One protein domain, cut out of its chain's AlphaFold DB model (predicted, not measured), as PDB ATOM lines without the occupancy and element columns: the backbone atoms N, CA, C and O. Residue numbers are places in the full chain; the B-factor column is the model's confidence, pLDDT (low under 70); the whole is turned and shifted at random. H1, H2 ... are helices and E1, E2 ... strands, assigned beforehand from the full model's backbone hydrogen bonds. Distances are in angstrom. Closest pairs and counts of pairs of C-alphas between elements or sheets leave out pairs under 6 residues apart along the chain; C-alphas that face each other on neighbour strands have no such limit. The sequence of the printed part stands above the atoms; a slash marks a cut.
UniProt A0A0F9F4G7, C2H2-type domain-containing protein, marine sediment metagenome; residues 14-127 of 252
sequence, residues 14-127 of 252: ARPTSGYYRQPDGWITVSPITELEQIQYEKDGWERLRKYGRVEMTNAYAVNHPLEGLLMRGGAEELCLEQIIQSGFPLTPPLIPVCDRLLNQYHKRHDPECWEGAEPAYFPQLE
ATOM      1  N   ALA A  14     -93.763  24.363 -20.902       61.88
ATOM      2  CA  ALA A  14     -93.768  22.932 -21.211       61.88
ATOM      3  C   ALA A  14     -93.262  22.152 -19.992       61.88
ATOM      4  O   ALA A  14     -92.073  21.867 -19.848       61.88
ATOM      5  N   ARG A  15     -94.178  21.852 -19.062       74.50
ATOM      6  CA  ARG A  15     -93.882  20.933 -17.961       74.50
ATOM      7  C   ARG A  15     -93.508  19.589 -18.585       74.50
ATOM      8  O   ARG A  15     -94.359  19.032 -19.280       74.50
ATOM      9  N   PRO A  16     -92.304  19.056 -18.321       79.81
ATOM     10  CA  PRO A  16     -91.894  17.789 -18.896       79.81
ATOM     11  C   PRO A  16     -92.924  16.716 -18.574       79.81
ATOM     12  O   PRO A  16     -93.386  16.602 -17.433       79.81
ATOM     13  N   THR A  17     -93.318  15.998 -19.617       90.00
ATOM     14  CA  THR A  17     -94.505  15.138 -19.628       90.00
ATOM     15  C   THR A  17     -94.226  13.731 -19.127       90.00
ATOM     16  O   THR A  17     -95.167  13.033 -18.761       90.00
ATOM     17  N   SER A  18     -92.952  13.330 -19.056       96.19
ATOM     18  CA  SER A  18     -92.542  11.968 -18.718       96.19
ATOM     19  C   SER A  18     -91.486  11.904 -17.613       96.19
ATOM     20  O   SER A  18     -90.818  12.885 -17.273       96.19
ATOM     21  N   GLY A  19     -91.348  10.723 -17.017       96.56
ATOM     22  CA  GLY A  19     -90.381  10.425 -15.969       96.56
ATOM     23  C   GLY A  19     -90.076   8.934 -15.895       96.56
ATOM     24  O   GLY A  19     -90.709   8.123 -16.566       96.56
ATOM     25  N   TYR A  20     -89.083   8.595 -15.081       98.00
ATOM     26  CA  TYR A  20     -88.605   7.227 -14.923       98.00
ATOM     27  C   TYR A  20     -89.384   6.481 -13.840       98.00
ATOM     28  O   TYR A  20     -89.579   7.003 -12.735       98.00
ATOM     29  N   TYR A  21     -89.778   5.250 -14.148       98.31
ATOM     30  CA  TYR A  21     -90.448   4.339 -13.227       98.31
ATOM     31  C   TYR A  21     -89.772   2.975 -13.250       98.31
ATOM     32  O   TYR A  21     -89.447   2.463 -14.319       98.31
ATOM     33  N   ARG A  22     -89.589   2.393 -12.068       98.56
ATOM     34  CA  ARG A  22     -89.149   1.020 -11.861       98.56
ATOM     35  C   ARG A  22     -90.378   0.135 -11.673       98.56
ATOM     36  O   ARG A  22     -91.179   0.370 -10.773       98.56
ATOM     37  N   GLN A  23     -90.515  -0.870 -12.522       98.44
ATOM     38  CA  GLN A  23     -91.555  -1.887 -12.437       98.44
ATOM     39  C   GLN A  23     -91.235  -2.910 -11.329       98.44
ATOM     40  O   GLN A  23     -90.087  -2.984 -10.880       98.44
ATOM     41  N   PRO A  24     -92.211  -3.728 -10.885       98.31
ATOM     42  CA  PRO A  24     -91.992  -4.734  -9.840       98.31
ATOM     43  C   PRO A  24     -90.907  -5.778 -10.152       98.31
ATOM     44  O   PRO A  24     -90.303  -6.325  -9.233       98.31
ATOM     45  N   ASP A  25     -90.637  -6.048 -11.430       97.56
ATOM     46  CA  ASP A  25     -89.552  -6.930 -11.890       97.56
ATOM     47  C   ASP A  25     -88.173  -6.234 -11.926       97.56
ATOM     48  O   ASP A  25     -87.162  -6.842 -12.281       97.56
ATOM     49  N   GLY A  26     -88.119  -4.958 -11.542       97.88
ATOM     50  CA  GLY A  26     -86.926  -4.121 -11.553       97.88
ATOM     51  C   GLY A  26     -86.670  -3.398 -12.876       97.88
ATOM     52  O   GLY A  26     -85.748  -2.581 -12.912       97.88
ATOM     53  N   TRP A  27     -87.464  -3.644 -13.926       98.31
ATOM     54  CA  TRP A  27     -87.313  -2.995 -15.227       98.31
ATOM     55  C   TRP A  27     -87.630  -1.504 -15.143       98.31
ATOM     56  O   TRP A  27     -88.650  -1.102 -14.585       98.31
ATOM     57  N   ILE A  28     -86.785  -0.660 -15.728       98.50
ATOM     58  CA  ILE A  28     -87.000   0.786 -15.753       98.50
ATOM     59  C   ILE A  28     -87.561   1.216 -17.096       98.50
ATOM     60  O   ILE A  28     -86.990   0.948 -18.150       98.50
ATOM     61  N   THR A  29     -88.665   1.948 -17.056       97.69
ATOM     62  CA  THR A  29     -89.285   2.533 -18.241       97.69
ATOM     63  C   THR A  29     -89.464   4.037 -18.085       97.69
ATOM     64  O   THR A  29     -89.478   4.580 -16.974       97.69
ATOM     65  N   VAL A  30     -89.595   4.719 -19.219       97.56
ATOM     66  CA  VAL A  30     -90.061   6.101 -19.270       97.56
ATOM     67  C   VAL A  30     -91.563   6.061 -19.484       97.56
ATOM     68  O   VAL A  30     -92.053   5.441 -20.426       97.56
ATOM     69  N   SER A  31     -92.312   6.714 -18.610       97.31
ATOM     70  CA  SER A  31     -93.766   6.790 -18.726       97.31
ATOM     71  C   SER A  31     -94.253   8.194 -18.403       97.31
ATOM     72  O   SER A  31     -93.527   8.958 -17.746       97.31
ATOM     73  N   PRO A  32     -95.450   8.578 -18.874       96.56
ATOM     74  CA  PRO A  32     -95.933   9.911 -18.614       96.56
ATOM     75  C   PRO A  32     -96.220  10.103 -17.114       96.56
ATOM     76  O   PRO A  32     -96.399   9.161 -16.339       96.56
ATOM     77  N   ILE A  33     -96.123  11.349 -16.657       94.50
ATOM     78  CA  ILE A  33     -96.210  11.715 -15.233       94.50
ATOM     79  C   ILE A  33     -97.480  12.508 -14.932       94.50
ATOM     80  O   ILE A  33     -97.473  13.381 -14.056       94.50
ATOM     81  N   THR A  34     -98.558  12.245 -15.675       94.69
ATOM     82  CA  THR A  34     -99.863  12.794 -15.310       94.69
ATOM     83  C   THR A  34    -100.287  12.226 -13.958       94.69
ATOM     84  O   THR A  34     -99.900  11.121 -13.580       94.69
ATOM     85  N   GLU A  35    -101.061  12.993 -13.193       93.81
ATOM     86  CA  GLU A  35    -101.481  12.582 -11.849       93.81
ATOM     87  C   GLU A  35    -102.262  11.261 -11.872       93.81
ATOM     88  O   GLU A  35    -102.024  10.385 -11.044       93.81
ATOM     89  N   LEU A  36    -103.133  11.084 -12.872       96.00
ATOM     90  CA  LEU A  36    -103.940   9.878 -13.026       96.00
ATOM     91  C   LEU A  36    -103.084   8.639 -13.329       96.00
ATOM     92  O   LEU A  36    -103.273   7.599 -12.701       96.00
ATOM     93  N   GLU A  37    -102.134   8.744 -14.262       96.62
ATOM     94  CA  GLU A  37    -101.233   7.632 -14.595       96.62
ATOM     95  C   GLU A  37    -100.301   7.306 -13.435       96.62
ATOM     96  O   GLU A  37    -100.099   6.137 -13.129       96.62
ATOM     97  N   GLN A  38     -99.788   8.323 -12.737       95.56
ATOM     98  CA  GLN A  38     -98.944   8.105 -11.570       95.56
ATOM     99  C   GLN A  38     -99.677   7.297 -10.489       95.56
ATOM    100  O   GLN A  38     -99.100   6.351  -9.959       95.56
ATOM    101  N   ILE A  39    -100.939   7.628 -10.188       96.75
ATOM    102  CA  ILE A  39    -101.759   6.863  -9.233       96.75
ATOM    103  C   ILE A  39    -101.926   5.411  -9.699       96.75
ATOM    104  O   ILE A  39    -101.853   4.492  -8.884       96.75
ATOM    105  N   GLN A  40    -102.141   5.193 -10.999       98.00
ATOM    106  CA  GLN A  40    -102.282   3.850 -11.557       98.00
ATOM    107  C   GLN A  40    -100.976   3.049 -11.445       98.00
ATOM    108  O   GLN A  40    -100.998   1.931 -10.942       98.00
ATOM    109  N   TYR A  41     -99.837   3.637 -11.818       98.06
ATOM    110  CA  TYR A  41     -98.522   3.006 -11.688       98.06
ATOM    111  C   TYR A  41     -98.199   2.657 -10.232       98.06
ATOM    112  O   TYR A  41     -97.798   1.532  -9.945       98.06
ATOM    113  N   GLU A  42     -98.434   3.577  -9.296       96.62
ATOM    114  CA  GLU A  42     -98.217   3.328  -7.865       96.62
ATOM    115  C   GLU A  42     -99.121   2.195  -7.344       96.62
ATOM    116  O   GLU A  42     -98.671   1.351  -6.567       96.62
ATOM    117  N   LYS A  43    -100.374   2.117  -7.814       98.00
ATOM    118  CA  LYS A  43    -101.296   1.013  -7.498       98.00
ATOM    119  C   LYS A  43    -100.817  -0.330  -8.057       98.00
ATOM    120  O   LYS A  43    -101.009  -1.353  -7.400       98.00
ATOM    121  N   ASP A  44    -100.180  -0.320  -9.223       98.25
ATOM    122  CA  ASP A  44     -99.590  -1.501  -9.860       98.25
ATOM    123  C   ASP A  44     -98.207  -1.860  -9.276       98.25
ATOM    124  O   ASP A  44     -97.546  -2.790  -9.741       98.25
ATOM    125  N   GLY A  45     -97.764  -1.147  -8.232       98.12
ATOM    126  CA  GLY A  45     -96.516  -1.410  -7.516       98.12
ATOM    127  C   GLY A  45     -95.272  -0.820  -8.177       98.12
ATOM    128  O   GLY A  45     -94.160  -1.220  -7.840       98.12
ATOM    129  N   TRP A  46     -95.433   0.109  -9.119       98.50
ATOM    130  CA  TRP A  46     -94.310   0.772  -9.772       98.50
ATOM    131  C   TRP A  46     -93.744   1.868  -8.870       98.50
ATOM    132  O   TRP A  46     -94.474   2.670  -8.283       98.50
ATOM    133  N   GLU A  47     -92.420   1.954  -8.810       98.12
ATOM    134  CA  GLU A  47     -91.705   2.963  -8.040       98.12
ATOM    135  C   GLU A  47     -91.244   4.108  -8.946       98.12
ATOM    136  O   GLU A  47     -90.516   3.920  -9.922       98.12
ATOM    137  N   ARG A  48     -91.621   5.341  -8.604       97.69
ATOM    138  CA  ARG A  48     -91.192   6.527  -9.352       97.69
ATOM    139  C   ARG A  48     -89.784   6.976  -8.952       97.69
ATOM    140  O   ARG A  48     -89.565   7.441  -7.833       97.69
ATOM    141  N   LEU A  49     -88.864   7.028  -9.913       97.56
ATOM    142  CA  LEU A  49     -87.460   7.389  -9.685       97.56
ATOM    143  C   LEU A  49     -87.214   8.904  -9.811       97.56
ATOM    144  O   LEU A  49     -86.584   9.397 -10.747       97.56
ATOM    145  N   ARG A  50     -87.720   9.680  -8.843       95.94
ATOM    146  CA  ARG A  50     -87.733  11.162  -8.899       95.94
ATOM    147  C   ARG A  50     -86.345  11.815  -9.001       95.94
ATOM    148  O   ARG A  50     -86.244  12.908  -9.558       95.94
ATOM    149  N   LYS A  51     -85.290  11.171  -8.487       96.00
ATOM    150  CA  LYS A  51     -83.914  11.713  -8.483       96.00
ATOM    151  C   LYS A  51     -83.342  11.951  -9.889       96.00
ATOM    152  O   LYS A  51     -82.566  12.882 -10.081       96.00
ATOM    153  N   TYR A  52     -83.804  11.206 -10.893       95.50
ATOM    154  CA  TYR A  52     -83.357  11.357 -12.285       95.50
ATOM    155  C   TYR A  52     -84.110  12.444 -13.058       95.50
ATOM    156  O   TYR A  52     -83.851  12.680 -14.234       95.50
ATOM    157  N   GLY A  53     -84.997  13.177 -12.383       91.69
ATOM    158  CA  GLY A  53     -85.724  14.287 -12.975       91.69
ATOM    159  C   GLY A  53     -86.847  13.836 -13.897       91.69
ATOM    160  O   GLY A  53     -87.493  12.809 -13.686       91.69
ATOM    161  N   ARG A  54     -87.140  14.683 -14.876       92.94
ATOM    162  CA  ARG A  54     -88.226  14.507 -15.835       92.94
ATOM    163  C   ARG A  54     -87.650  14.681 -17.227       92.94
ATOM    164  O   ARG A  54     -86.722  15.470 -17.405       92.94
ATOM    165  N   VAL A  55     -88.219  13.971 -18.183       92.69
ATOM    166  CA  VAL A  55     -87.745  13.956 -19.563       92.69
ATOM    167  C   VAL A  55     -88.872  14.320 -20.505       92.69
ATOM    168  O   VAL A  55     -90.034  13.974 -20.282       92.69
ATOM    169  N   GLU A  56     -88.520  15.063 -21.546       92.31
ATOM    170  CA  GLU A  56     -89.452  15.436 -22.595       92.31
ATOM    171  C   GLU A  56     -89.315  14.452 -23.758       92.31
ATOM    172  O   GLU A  56     -88.270  14.377 -24.399       92.31
ATOM    173  N   MET A  57     -90.386  13.713 -24.048       92.19
ATOM    174  CA  MET A  57     -90.413  12.692 -25.105       92.19
ATOM    175  C   MET A  57     -90.991  13.230 -26.424       92.19
ATOM    176  O   MET A  57     -91.422  12.467 -27.282       92.19
ATOM    177  N   THR A  58     -91.006  14.554 -26.612       88.81
ATOM    178  CA  THR A  58     -91.502  15.184 -27.853       88.81
ATOM    179  C   THR A  58     -90.498  15.137 -29.002       88.81
ATOM    180  O   THR A  58     -90.868  15.372 -30.150       88.81
ATOM    181  N   ASN A  59     -89.227  14.841 -28.719       89.19
ATOM    182  CA  ASN A  59     -88.178  14.773 -29.728       89.19
ATOM    183  C   ASN A  59     -87.896  13.324 -30.145       89.19
ATOM    184  O   ASN A  59     -87.677  12.473 -29.288       89.19
ATOM    185  N   ALA A  60     -87.799  13.073 -31.455       92.25
ATOM    186  CA  ALA A  60     -87.407  11.784 -32.024       92.25
ATOM    187  C   ALA A  60     -86.104  11.223 -31.425       92.25
ATOM    188  O   ALA A  60     -86.001  10.022 -31.196       92.25
ATOM    189  N   TYR A  61     -85.125  12.080 -31.123       92.25
ATOM    190  CA  TYR A  61     -83.900  11.642 -30.459       92.25
ATOM    191  C   TYR A  61     -84.189  11.074 -29.063       92.25
ATOM    192  O   TYR A  61     -83.744   9.973 -28.762       92.25
ATOM    193  N   ALA A  62     -84.962  11.787 -28.236       92.25
ATOM    194  CA  ALA A  62     -85.281  11.357 -26.873       92.25
ATOM    195  C   ALA A  62     -86.104  10.058 -26.862       92.25
ATOM    196  O   ALA A  62     -85.871   9.196 -26.023       92.25
ATOM    197  N   VAL A  63     -87.001   9.888 -27.840       93.06
ATOM    198  CA  VAL A  63     -87.774   8.650 -28.032       93.06
ATOM    199  C   VAL A  63     -86.864   7.455 -28.329       93.06
ATOM    200  O   VAL A  63     -87.113   6.363 -27.827       93.06
ATOM    201  N   ASN A  64     -85.793   7.658 -29.102       94.00
ATOM    202  CA  ASN A  64     -84.823   6.607 -29.424       94.00
ATOM    203  C   ASN A  64     -83.763   6.396 -28.328       94.00
ATOM    204  O   ASN A  64     -83.094   5.367 -28.321       94.00
ATOM    205  N   HIS A  65     -83.621   7.341 -27.395       95.25
ATOM    206  CA  HIS A  65     -82.652   7.288 -26.296       95.25
ATOM    207  C   HIS A  65     -83.334   7.564 -24.943       95.25
ATOM    208  O   HIS A  65     -82.924   8.465 -24.205       95.25
ATOM    209  N   PRO A  66     -84.380   6.799 -24.574       96.81
ATOM    210  CA  PRO A  66     -85.221   7.127 -23.422       96.81
ATOM    211  C   PRO A  66     -84.449   7.090 -22.094       96.81
ATOM    212  O   PRO A  66     -84.762   7.833 -21.160       96.81
ATOM    213  N   LEU A  67     -83.410   6.257 -22.008       97.62
ATOM    214  CA  LEU A  67     -82.591   6.085 -20.808       97.62
ATOM    215  C   LEU A  67     -81.409   7.062 -20.713       97.62
ATOM    216  O   LEU A  67     -80.779   7.107 -19.662       97.62
ATOM    217  N   GLU A  68     -81.120   7.867 -21.741       96.44
ATOM    218  CA  GLU A  68     -79.950   8.761 -21.740       96.44
ATOM    219  C   GLU A  68     -79.960   9.699 -20.528       96.44
ATOM    220  O   GLU A  68     -78.985   9.766 -19.788       96.44
ATOM    221  N   GLY A  69     -81.092  10.353 -20.260       95.88
ATOM    222  CA  GLY A  69     -81.207  11.274 -19.130       95.88
ATOM    223  C   GLY A  69     -81.032  10.615 -17.760       95.88
ATOM    224  O   GLY A  69     -80.530  11.241 -16.826       95.88
ATOM    225  N   LEU A  70     -81.411   9.342 -17.642       97.62
ATOM    226  CA  LEU A  70     -81.182   8.532 -16.451       97.62
ATOM    227  C   LEU A  70     -79.697   8.188 -16.315       97.62
ATOM    228  O   LEU A  70     -79.142   8.345 -15.230       97.62
ATOM    229  N   LEU A  71     -79.042   7.785 -17.404       97.88
ATOM    230  CA  LEU A  71     -77.624   7.424 -17.400       97.88
ATOM    231  C   LEU A  71     -76.714   8.634 -17.149       97.88
ATOM    232  O   LEU A  71     -75.808   8.532 -16.326       97.88
ATOM    233  N   MET A  72     -77.009   9.789 -17.756       96.56
ATOM    234  CA  MET A  72     -76.316  11.061 -17.494       96.56
ATOM    235  C   MET A  72     -76.284  11.406 -16.002       96.56
ATOM    236  O   MET A  72     -75.313  11.955 -15.498       96.56
ATOM    237  N   ARG A  73     -77.342  11.040 -15.275       96.94
ATOM    238  CA  ARG A  73     -77.492  11.305 -13.841       96.94
ATOM    239  C   ARG A  73     -77.033  10.144 -12.956       96.94
ATOM    240  O   ARG A  73     -77.473  10.040 -11.810       96.94
ATOM    241  N   GLY A  74     -76.194   9.251 -13.481       96.88
ATOM    242  CA  GLY A  74     -75.645   8.114 -12.737       96.88
ATOM    243  C   GLY A  74     -76.674   7.029 -12.417       96.88
ATOM    244  O   GLY A  74     -76.500   6.258 -11.481       96.88
ATOM    245  N   GLY A  75     -77.779   6.958 -13.162       97.81
ATOM    246  CA  GLY A  75     -78.817   5.947 -12.967       97.81
ATOM    247  C   GLY A  75     -78.477   4.565 -13.517       97.81
ATOM    248  O   GLY A  75     -79.334   3.692 -13.492       97.81
ATOM    249  N   ALA A  76     -77.259   4.334 -14.013       98.25
ATOM    250  CA  ALA A  76     -76.864   3.039 -14.566       98.25
ATOM    251  C   ALA A  76     -77.034   1.890 -13.555       98.25
ATOM    252  O   ALA A  76     -77.517   0.823 -13.926       98.25
ATOM    253  N   GLU A  77     -76.743   2.136 -12.271       97.94
ATOM    254  CA  GLU A  77     -76.934   1.191 -11.154       97.94
ATOM    255  C   GLU A  77     -78.393   0.776 -10.942       97.94
ATOM    256  O   GLU A  77     -78.686  -0.268 -10.361       97.94
ATOM    257  N   GLU A  78     -79.330   1.589 -11.421       98.06
ATOM    258  CA  GLU A  78     -80.747   1.340 -11.229       98.06
ATOM    259  C   GLU A  78     -81.269   0.274 -12.186       98.06
ATOM    260  O   GLU A  78     -82.271  -0.371 -11.871       98.06
ATOM    261  N   LEU A  79     -80.629   0.089 -13.342       98.44
ATOM    262  CA  LEU A  79     -81.067  -0.881 -14.336       98.44
ATOM    263  C   LEU A  79     -80.825  -2.302 -13.824       98.44
ATOM    264  O   LEU A  79     -79.752  -2.629 -13.305       98.44
ATOM    265  N   CYS A  80     -81.820  -3.173 -13.989       98.06
ATOM    266  CA  CYS A  80     -81.621  -4.591 -13.723       98.06
ATOM    267  C   CYS A  80     -80.703  -5.205 -14.793       98.06
ATOM    268  O   CYS A  80     -80.638  -4.735 -15.931       98.06
ATOM    269  N   LEU A  81     -79.985  -6.273 -14.432       97.44
ATOM    270  CA  LEU A  81     -79.024  -6.921 -15.331       97.44
ATOM    271  C   LEU A  81     -79.664  -7.349 -16.659       97.44
ATOM    272  O   LEU A  81     -79.077  -7.149 -17.718       97.44
ATOM    273  N   GLU A  82     -80.873  -7.904 -16.591       97.19
ATOM    274  CA  GLU A  82     -81.615  -8.355 -17.768       97.19
ATOM    275  C   GLU A  82     -81.872  -7.203 -18.745       97.19
ATOM    276  O   GLU A  82     -81.603  -7.326 -19.936       97.19
ATOM    277  N   GLN A  83     -82.296  -6.043 -18.237       98.06
ATOM    278  CA  GLN A  83     -82.511  -4.853 -19.053       98.06
ATOM    279  C   GLN A  83     -81.222  -4.359 -19.713       98.06
ATOM    280  O   GLN A  83     -81.243  -3.973 -20.883       98.06
ATOM    281  N   ILE A  84     -80.100  -4.381 -18.987       98.00
ATOM    282  CA  ILE A  84     -78.791  -3.987 -19.524       98.00
ATOM    283  C   ILE A  84     -78.414  -4.901 -20.697       98.00
ATOM    284  O   ILE A  84     -78.049  -4.406 -21.765       98.00
ATOM    285  N   ILE A  85     -78.554  -6.220 -20.525       96.31
ATOM    286  CA  ILE A  85     -78.259  -7.214 -21.565       96.31
ATOM    287  C   ILE A  85     -79.187  -7.019 -22.765       96.31
ATOM    288  O   ILE A  85     -78.699  -6.834 -23.877       96.31
ATOM    289  N   GLN A  86     -80.506  -6.990 -22.560       95.56
ATOM    290  CA  GLN A  86     -81.476  -6.848 -23.650       95.56
ATOM    291  C   GLN A  86     -81.311  -5.537 -24.432       95.56
ATOM    292  O   GLN A  86     -81.545  -5.510 -25.638       95.56
ATOM    293  N   SER A  87     -80.852  -4.468 -23.775       96.19
ATOM    294  CA  SER A  87     -80.575  -3.180 -24.428       96.19
ATOM    295  C   SER A  87     -79.273  -3.170 -25.239       96.19
ATOM    296  O   SER A  87     -78.980  -2.187 -25.916       96.19
ATOM    297  N   GLY A  88     -78.462  -4.230 -25.176       96.44
ATOM    298  CA  GLY A  88     -77.199  -4.326 -25.912       96.44
ATOM    299  C   GLY A  88     -76.022  -3.575 -25.301       96.44
ATOM    300  O   GLY A  88     -74.939  -3.539 -25.886       96.44
ATOM    301  N   PHE A  89     -76.189  -3.026 -24.100       97.12
ATOM    302  CA  PHE A  89     -75.170  -2.221 -23.431       97.12
ATOM    303  C   PHE A  89     -73.860  -2.953 -23.097       97.12
ATOM    304  O   PHE A  89     -72.833  -2.279 -23.087       97.12
ATOM    305  N   PRO A  90     -73.812  -4.289 -22.891       96.88
ATOM    306  CA  PRO A  90     -72.536  -4.982 -22.714       96.88
ATOM    307  C   PRO A  90     -71.624  -4.938 -23.946       96.88
ATOM    308  O   PRO A  90     -70.409  -5.038 -23.805       96.88
ATOM    309  N   LEU A  91     -72.198  -4.821 -25.148       95.56
ATOM    310  CA  LEU A  91     -71.452  -4.826 -26.410       95.56
ATOM    311  C   LEU A  91     -71.250  -3.409 -26.948       95.56
ATOM    312  O   LEU A  91     -70.179  -3.077 -27.450       95.56
ATOM    313  N   THR A  92     -72.282  -2.575 -26.832       95.81
ATOM    314  CA  THR A  92     -72.291  -1.189 -27.305       95.81
ATOM    315  C   THR A  92     -72.888  -0.286 -26.226       95.81
ATOM    316  O   THR A  92     -74.064   0.083 -26.317       95.81
ATOM    317  N   PRO A  93     -72.121   0.041 -25.170       97.06
ATOM    318  CA  PRO A  93     -72.576   0.968 -24.142       97.06
ATOM    319  C   PRO A  93     -72.835   2.356 -24.754       97.06
ATOM    320  O   PRO A  93     -72.021   2.830 -25.554       97.06
ATOM    321  N   PRO A  94     -73.949   3.027 -24.410       97.25
ATOM    322  CA  PRO A  94     -74.248   4.358 -24.925       97.25
ATOM    323  C   PRO A  94     -73.231   5.372 -24.390       97.25
ATOM    324  O   PRO A  94     -72.807   5.280 -23.239       97.25
ATOM    325  N   LEU A  95     -72.856   6.350 -25.212       97.56
ATOM    326  CA  LEU A  95     -72.024   7.468 -24.769       97.56
ATOM    327  C   LEU A  95     -72.846   8.439 -23.922       97.56
ATOM    328  O   LEU A  95     -74.020   8.678 -24.208       97.56
ATOM    329  N   ILE A  96     -72.217   9.018 -22.903       97.19
ATOM    330  CA  ILE A  96     -72.833  10.017 -22.031       97.19
ATOM    331  C   ILE A  96     -72.318  11.407 -22.412       97.19
ATOM    332  O   ILE A  96     -71.116  11.655 -22.295       97.19
ATOM    333  N   PRO A  97     -73.191  12.324 -22.869       97.00
ATOM    334  CA  PRO A  97     -72.765  13.654 -23.280       97.00
ATOM    335  C   PRO A  97     -72.285  14.470 -22.075       97.00
ATOM    336  O   PRO A  97     -72.922  14.491 -21.020       97.00
ATOM    337  N   VAL A  98     -71.190  15.209 -22.253       96.88
ATOM    338  CA  VAL A  98     -70.533  15.983 -21.182       96.88
ATOM    339  C   VAL A  98     -71.281  17.262 -20.804       96.88
ATOM    340  O   VAL A  98     -70.959  17.907 -19.811       96.88
ATOM    341  N   CYS A  99     -72.291  17.655 -21.586       94.62
ATOM    342  CA  CYS A  99     -73.023  18.903 -21.371       94.62
ATOM    343  C   CYS A  99     -73.895  18.901 -20.104       94.62
ATOM    344  O   CYS A  99     -74.335  19.973 -19.689       94.62
ATOM    345  N   ASP A 100     -74.176  17.720 -19.532       92.50
ATOM    346  CA  ASP A 100     -75.041  17.494 -18.359       92.50
ATOM    347  C   ASP A 100     -76.437  18.155 -18.463       92.50
ATOM    348  O   ASP A 100     -77.112  18.481 -17.484       92.50
ATOM    349  N   ARG A 101     -76.905  18.388 -19.696       92.75
ATOM    350  CA  ARG A 101     -78.205  19.005 -19.984       92.75
ATOM    351  C   ARG A 101     -79.151  17.992 -20.604       92.75
ATOM    352  O   ARG A 101     -78.936  17.526 -21.716       92.75
ATOM    353  N   LEU A 102     -80.249  17.713 -19.905       91.56
ATOM    354  CA  LEU A 102     -81.342  16.916 -20.458       91.56
ATOM    355  C   LEU A 102     -81.969  17.612 -21.664       91.56
ATOM    356  O   LEU A 102     -82.175  18.832 -21.654       91.56
ATOM    357  N   LEU A 103     -82.346  16.814 -22.660       90.94
ATOM    358  CA  LEU A 103     -83.067  17.322 -23.813       90.94
ATOM    359  C   LEU A 103     -84.445  17.851 -23.407       90.94
ATOM    360  O   LEU A 103     -85.191  17.219 -22.656       90.94
ATOM    361  N   ASN A 104     -84.773  19.041 -23.898       88.31
ATOM    362  CA  ASN A 104     -86.025  19.735 -23.629       88.31
ATOM    363  C   ASN A 104     -86.373  20.677 -24.797       88.31
ATOM    364  O   ASN A 104     -85.739  20.658 -25.853       88.31
ATOM    365  N   GLN A 105     -87.390  21.519 -24.618       83.62
ATOM    366  CA  GLN A 105     -87.823  22.471 -25.644       83.62
ATOM    367  C   GLN A 105     -86.741  23.489 -26.075       83.62
ATOM    368  O   GLN A 105     -86.772  23.941 -27.222       83.62
ATOM    369  N   TYR A 106     -85.782  23.814 -25.201       85.62
ATOM    370  CA  TYR A 106     -84.645  24.710 -25.466       85.62
ATOM    371  C   TYR A 106     -83.378  23.965 -25.871       85.62
ATOM    372  O   TYR A 106     -82.607  24.474 -26.677       85.62
ATOM    373  N   HIS A 107     -83.179  22.757 -25.346       88.75
ATOM    374  CA  HIS A 107     -82.044  21.893 -25.658       88.75
ATOM    375  C   HIS A 107     -82.533  20.690 -26.457       88.75
ATOM    376  O   HIS A 107     -82.788  19.624 -25.910       88.75
ATOM    377  N   LYS A 108     -82.781  20.877 -27.755       89.44
ATOM    378  CA  LYS A 108     -83.425  19.835 -28.573       89.44
ATOM    379  C   LYS A 108     -82.462  18.727 -28.990       89.44
ATOM    380  O   LYS A 108     -82.906  17.631 -29.297       89.44
ATOM    381  N   ARG A 109     -81.162  18.981 -29.045       93.50
ATOM    382  CA  ARG A 109     -80.173  17.980 -29.450       93.50
ATOM    383  C   ARG A 109     -78.847  18.271 -28.780       93.50
ATOM    384  O   ARG A 109     -78.582  19.416 -28.429       93.50
ATOM    385  N   HIS A 110     -78.020  17.246 -28.678       93.94
ATOM    386  CA  HIS A 110     -76.619  17.410 -28.328       93.94
ATOM    387  C   HIS A 110     -75.850  17.876 -29.559       93.94
ATOM    388  O   HIS A 110     -75.879  17.218 -30.601       93.94
ATOM    389  N   ASP A 111     -75.207  19.033 -29.446       95.69
ATOM    390  CA  ASP A 111     -74.277  19.528 -30.459       95.69
ATOM    391  C   ASP A 111     -72.965  18.718 -30.406       95.69
ATOM    392  O   ASP A 111     -72.713  18.045 -29.406       95.69
ATOM    393  N   PRO A 112     -72.113  18.749 -31.449       97.12
ATOM    394  CA  PRO A 112     -70.865  17.976 -31.475       97.12
ATOM    395  C   PRO A 112     -69.979  18.175 -30.236       97.12
ATOM    396  O   PRO A 112     -69.441  17.208 -29.709       97.12
ATOM    397  N   GLU A 113     -69.928  19.399 -29.711       96.94
ATOM    398  CA  GLU A 113     -69.195  19.769 -28.491       96.94
ATOM    399  C   GLU A 113     -69.673  18.999 -27.247       96.94
ATOM    400  O   GLU A 113     -68.895  18.735 -26.337       96.94
ATOM    401  N   CYS A 114     -70.944  18.583 -27.202       96.38
ATOM    402  CA  CYS A 114     -71.483  17.778 -26.100       96.38
ATOM    403  C   CYS A 114     -70.894  16.363 -26.066       96.38
ATOM    404  O   CYS A 114     -71.026  15.677 -25.054       96.38
ATOM    405  N   TRP A 115     -70.288  15.916 -27.166       96.88
ATOM    406  CA  TRP A 115     -69.691  14.592 -27.304       96.88
ATOM    407  C   TRP A 115     -68.164  14.618 -27.202       96.88
ATOM    408  O   TRP A 115     -67.535  13.561 -27.148       96.88
ATOM    409  N   GLU A 116     -67.555  15.803 -27.146       97.56
ATOM    410  CA  GLU A 116     -66.117  15.941 -26.942       97.56
ATOM    411  C   GLU A 116     -65.753  15.503 -25.519       97.56
ATOM    412  O   GLU A 116     -66.083  16.161 -24.535       97.56
ATOM    413  N   GLY A 117     -65.094  14.347 -25.412       96.94
ATOM    414  CA  GLY A 117     -64.782  13.725 -24.124       96.94
ATOM    415  C   GLY A 117     -65.943  12.948 -23.501       96.94
ATOM    416  O   GLY A 117     -65.860  12.598 -22.329       96.94
ATOM    417  N   ALA A 118     -67.011  12.667 -24.258       97.81
ATOM    418  CA  ALA A 118     -68.062  11.767 -23.799       97.81
ATOM    419  C   ALA A 118     -67.499  10.361 -23.567       97.81
ATOM    420  O   ALA A 118     -66.831   9.787 -24.432       97.81
ATOM    421  N   GLU A 119     -67.807   9.798 -22.407       97.56
ATOM    422  CA  GLU A 119     -67.393   8.450 -22.037       97.56
ATOM    423  C   GLU A 119     -68.567   7.474 -22.185       97.56
ATOM    424  O   GLU A 119     -69.730   7.863 -22.014       97.56
ATOM    425  N   PRO A 120     -68.304   6.199 -22.513       98.12
ATOM    426  CA  PRO A 120     -69.332   5.172 -22.464       98.12
ATOM    427  C   PRO A 120     -69.907   5.021 -21.055       98.12
ATOM    428  O   PRO A 120     -69.180   5.068 -20.064       98.12
ATOM    429  N   ALA A 121     -71.214   4.790 -20.970       98.00
ATOM    430  CA  ALA A 121     -71.897   4.547 -19.711       98.00
ATOM    431  C   ALA A 121     -71.286   3.344 -18.978       98.00
ATOM    432  O   ALA A 121     -71.115   2.267 -19.556       98.00
ATOM    433  N   TYR A 122     -70.985   3.527 -17.692       97.94
ATOM    434  CA  TYR A 122     -70.461   2.464 -16.845       97.94
ATOM    435  C   TYR A 122     -71.591   1.678 -16.178       97.94
ATOM    436  O   TYR A 122     -72.475   2.267 -15.557       97.94
ATOM    437  N   PHE A 123     -71.539   0.347 -16.271       98.00
ATOM    438  CA  PHE A 123     -72.536  -0.557 -15.694       98.00
ATOM    439  C   PHE A 123     -71.871  -1.519 -14.698       98.00
ATOM    440  O   PHE A 123     -71.383  -2.576 -15.114       98.00
ATOM    441  N   PRO A 124     -71.859  -1.211 -13.389       97.94
ATOM    442  CA  PRO A 124     -71.205  -2.061 -12.386       97.94
ATOM    443  C   PRO A 124     -71.794  -3.481 -12.313       97.94
ATOM    444  O   PRO A 124     -71.115  -4.436 -11.950       97.94
ATOM    445  N   GLN A 125     -73.045  -3.671 -12.739       97.31
ATOM    446  CA  GLN A 125     -73.713  -4.976 -12.804       97.31
ATOM    447  C   GLN A 125     -73.039  -5.958 -13.782       97.31
ATOM    448  O   GLN A 125     -73.281  -7.169 -13.701       97.31
ATOM    449  N   LEU A 126     -72.223  -5.446 -14.711       96.81
ATOM    450  CA  LEU A 126     -71.477  -6.234 -15.691       96.81
ATOM    451  C   LEU A 126     -70.067  -6.615 -15.216       96.81
ATOM    452  O   LEU A 126     -69.421  -7.438 -15.865       96.81
ATOM    453  N   GLU A 127     -69.583  -6.067 -14.096       97.31
ATOM    454  CA  GLU A 127     -68.251  -6.376 -13.567       97.31
ATOM    455  C   GLU A 127     -68.056  -7.886 -13.355       97.31
ATOM    456  O   GLU A 127     -68.890  -8.580 -12.768       97.31
TER     457      GLU A 127
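Overview. This is residues 14 to 127 of the 252 residues of the protein "C2H2-type domain-containing protein" of marine sediment metagenome (UniProt A0A0F9F4G7). With little regular structure, a strand hairpin, E1 and E2, lies between H1 and helices H2 to H5, with loops beyond reaching H6. Of 114 printed residues, 43 are in named elements, two antiparallel strands then six helices, mixed in class. The compact whole spans 42 by 37 by 21 A, radius of gyration of the C-alphas 14.2 A.

Along the chain. E1 is residues 18 to 22, 13.4 A long, from C-alpha (-92.542, 11.968, -18.718); E2, 28 to 32, 13.1 A; H1, 35 to 43, 12.4 A. H2 is residues 60 to 64, H3 68 to 72, H4 75 to 78, H5 81 to 86, H6 112 to 115, ending at (-69.691, 14.592, -27.304).

Arrangement. In hairpin E1 and E2, N 19 and O 31 are within hydrogen-bond range, 2.9 A. H3 and H4 are close but not clearly touching, C-alphas 70 and 76 being closest, 7.2 A. H1, H2, H3 and H5 have every O i to N i+4 pair within range.

Size, cuts and confidence. The printed part has no cut; links H1 to H2 and H5 to H6 are long; pLDDT is under 70 at residue 14.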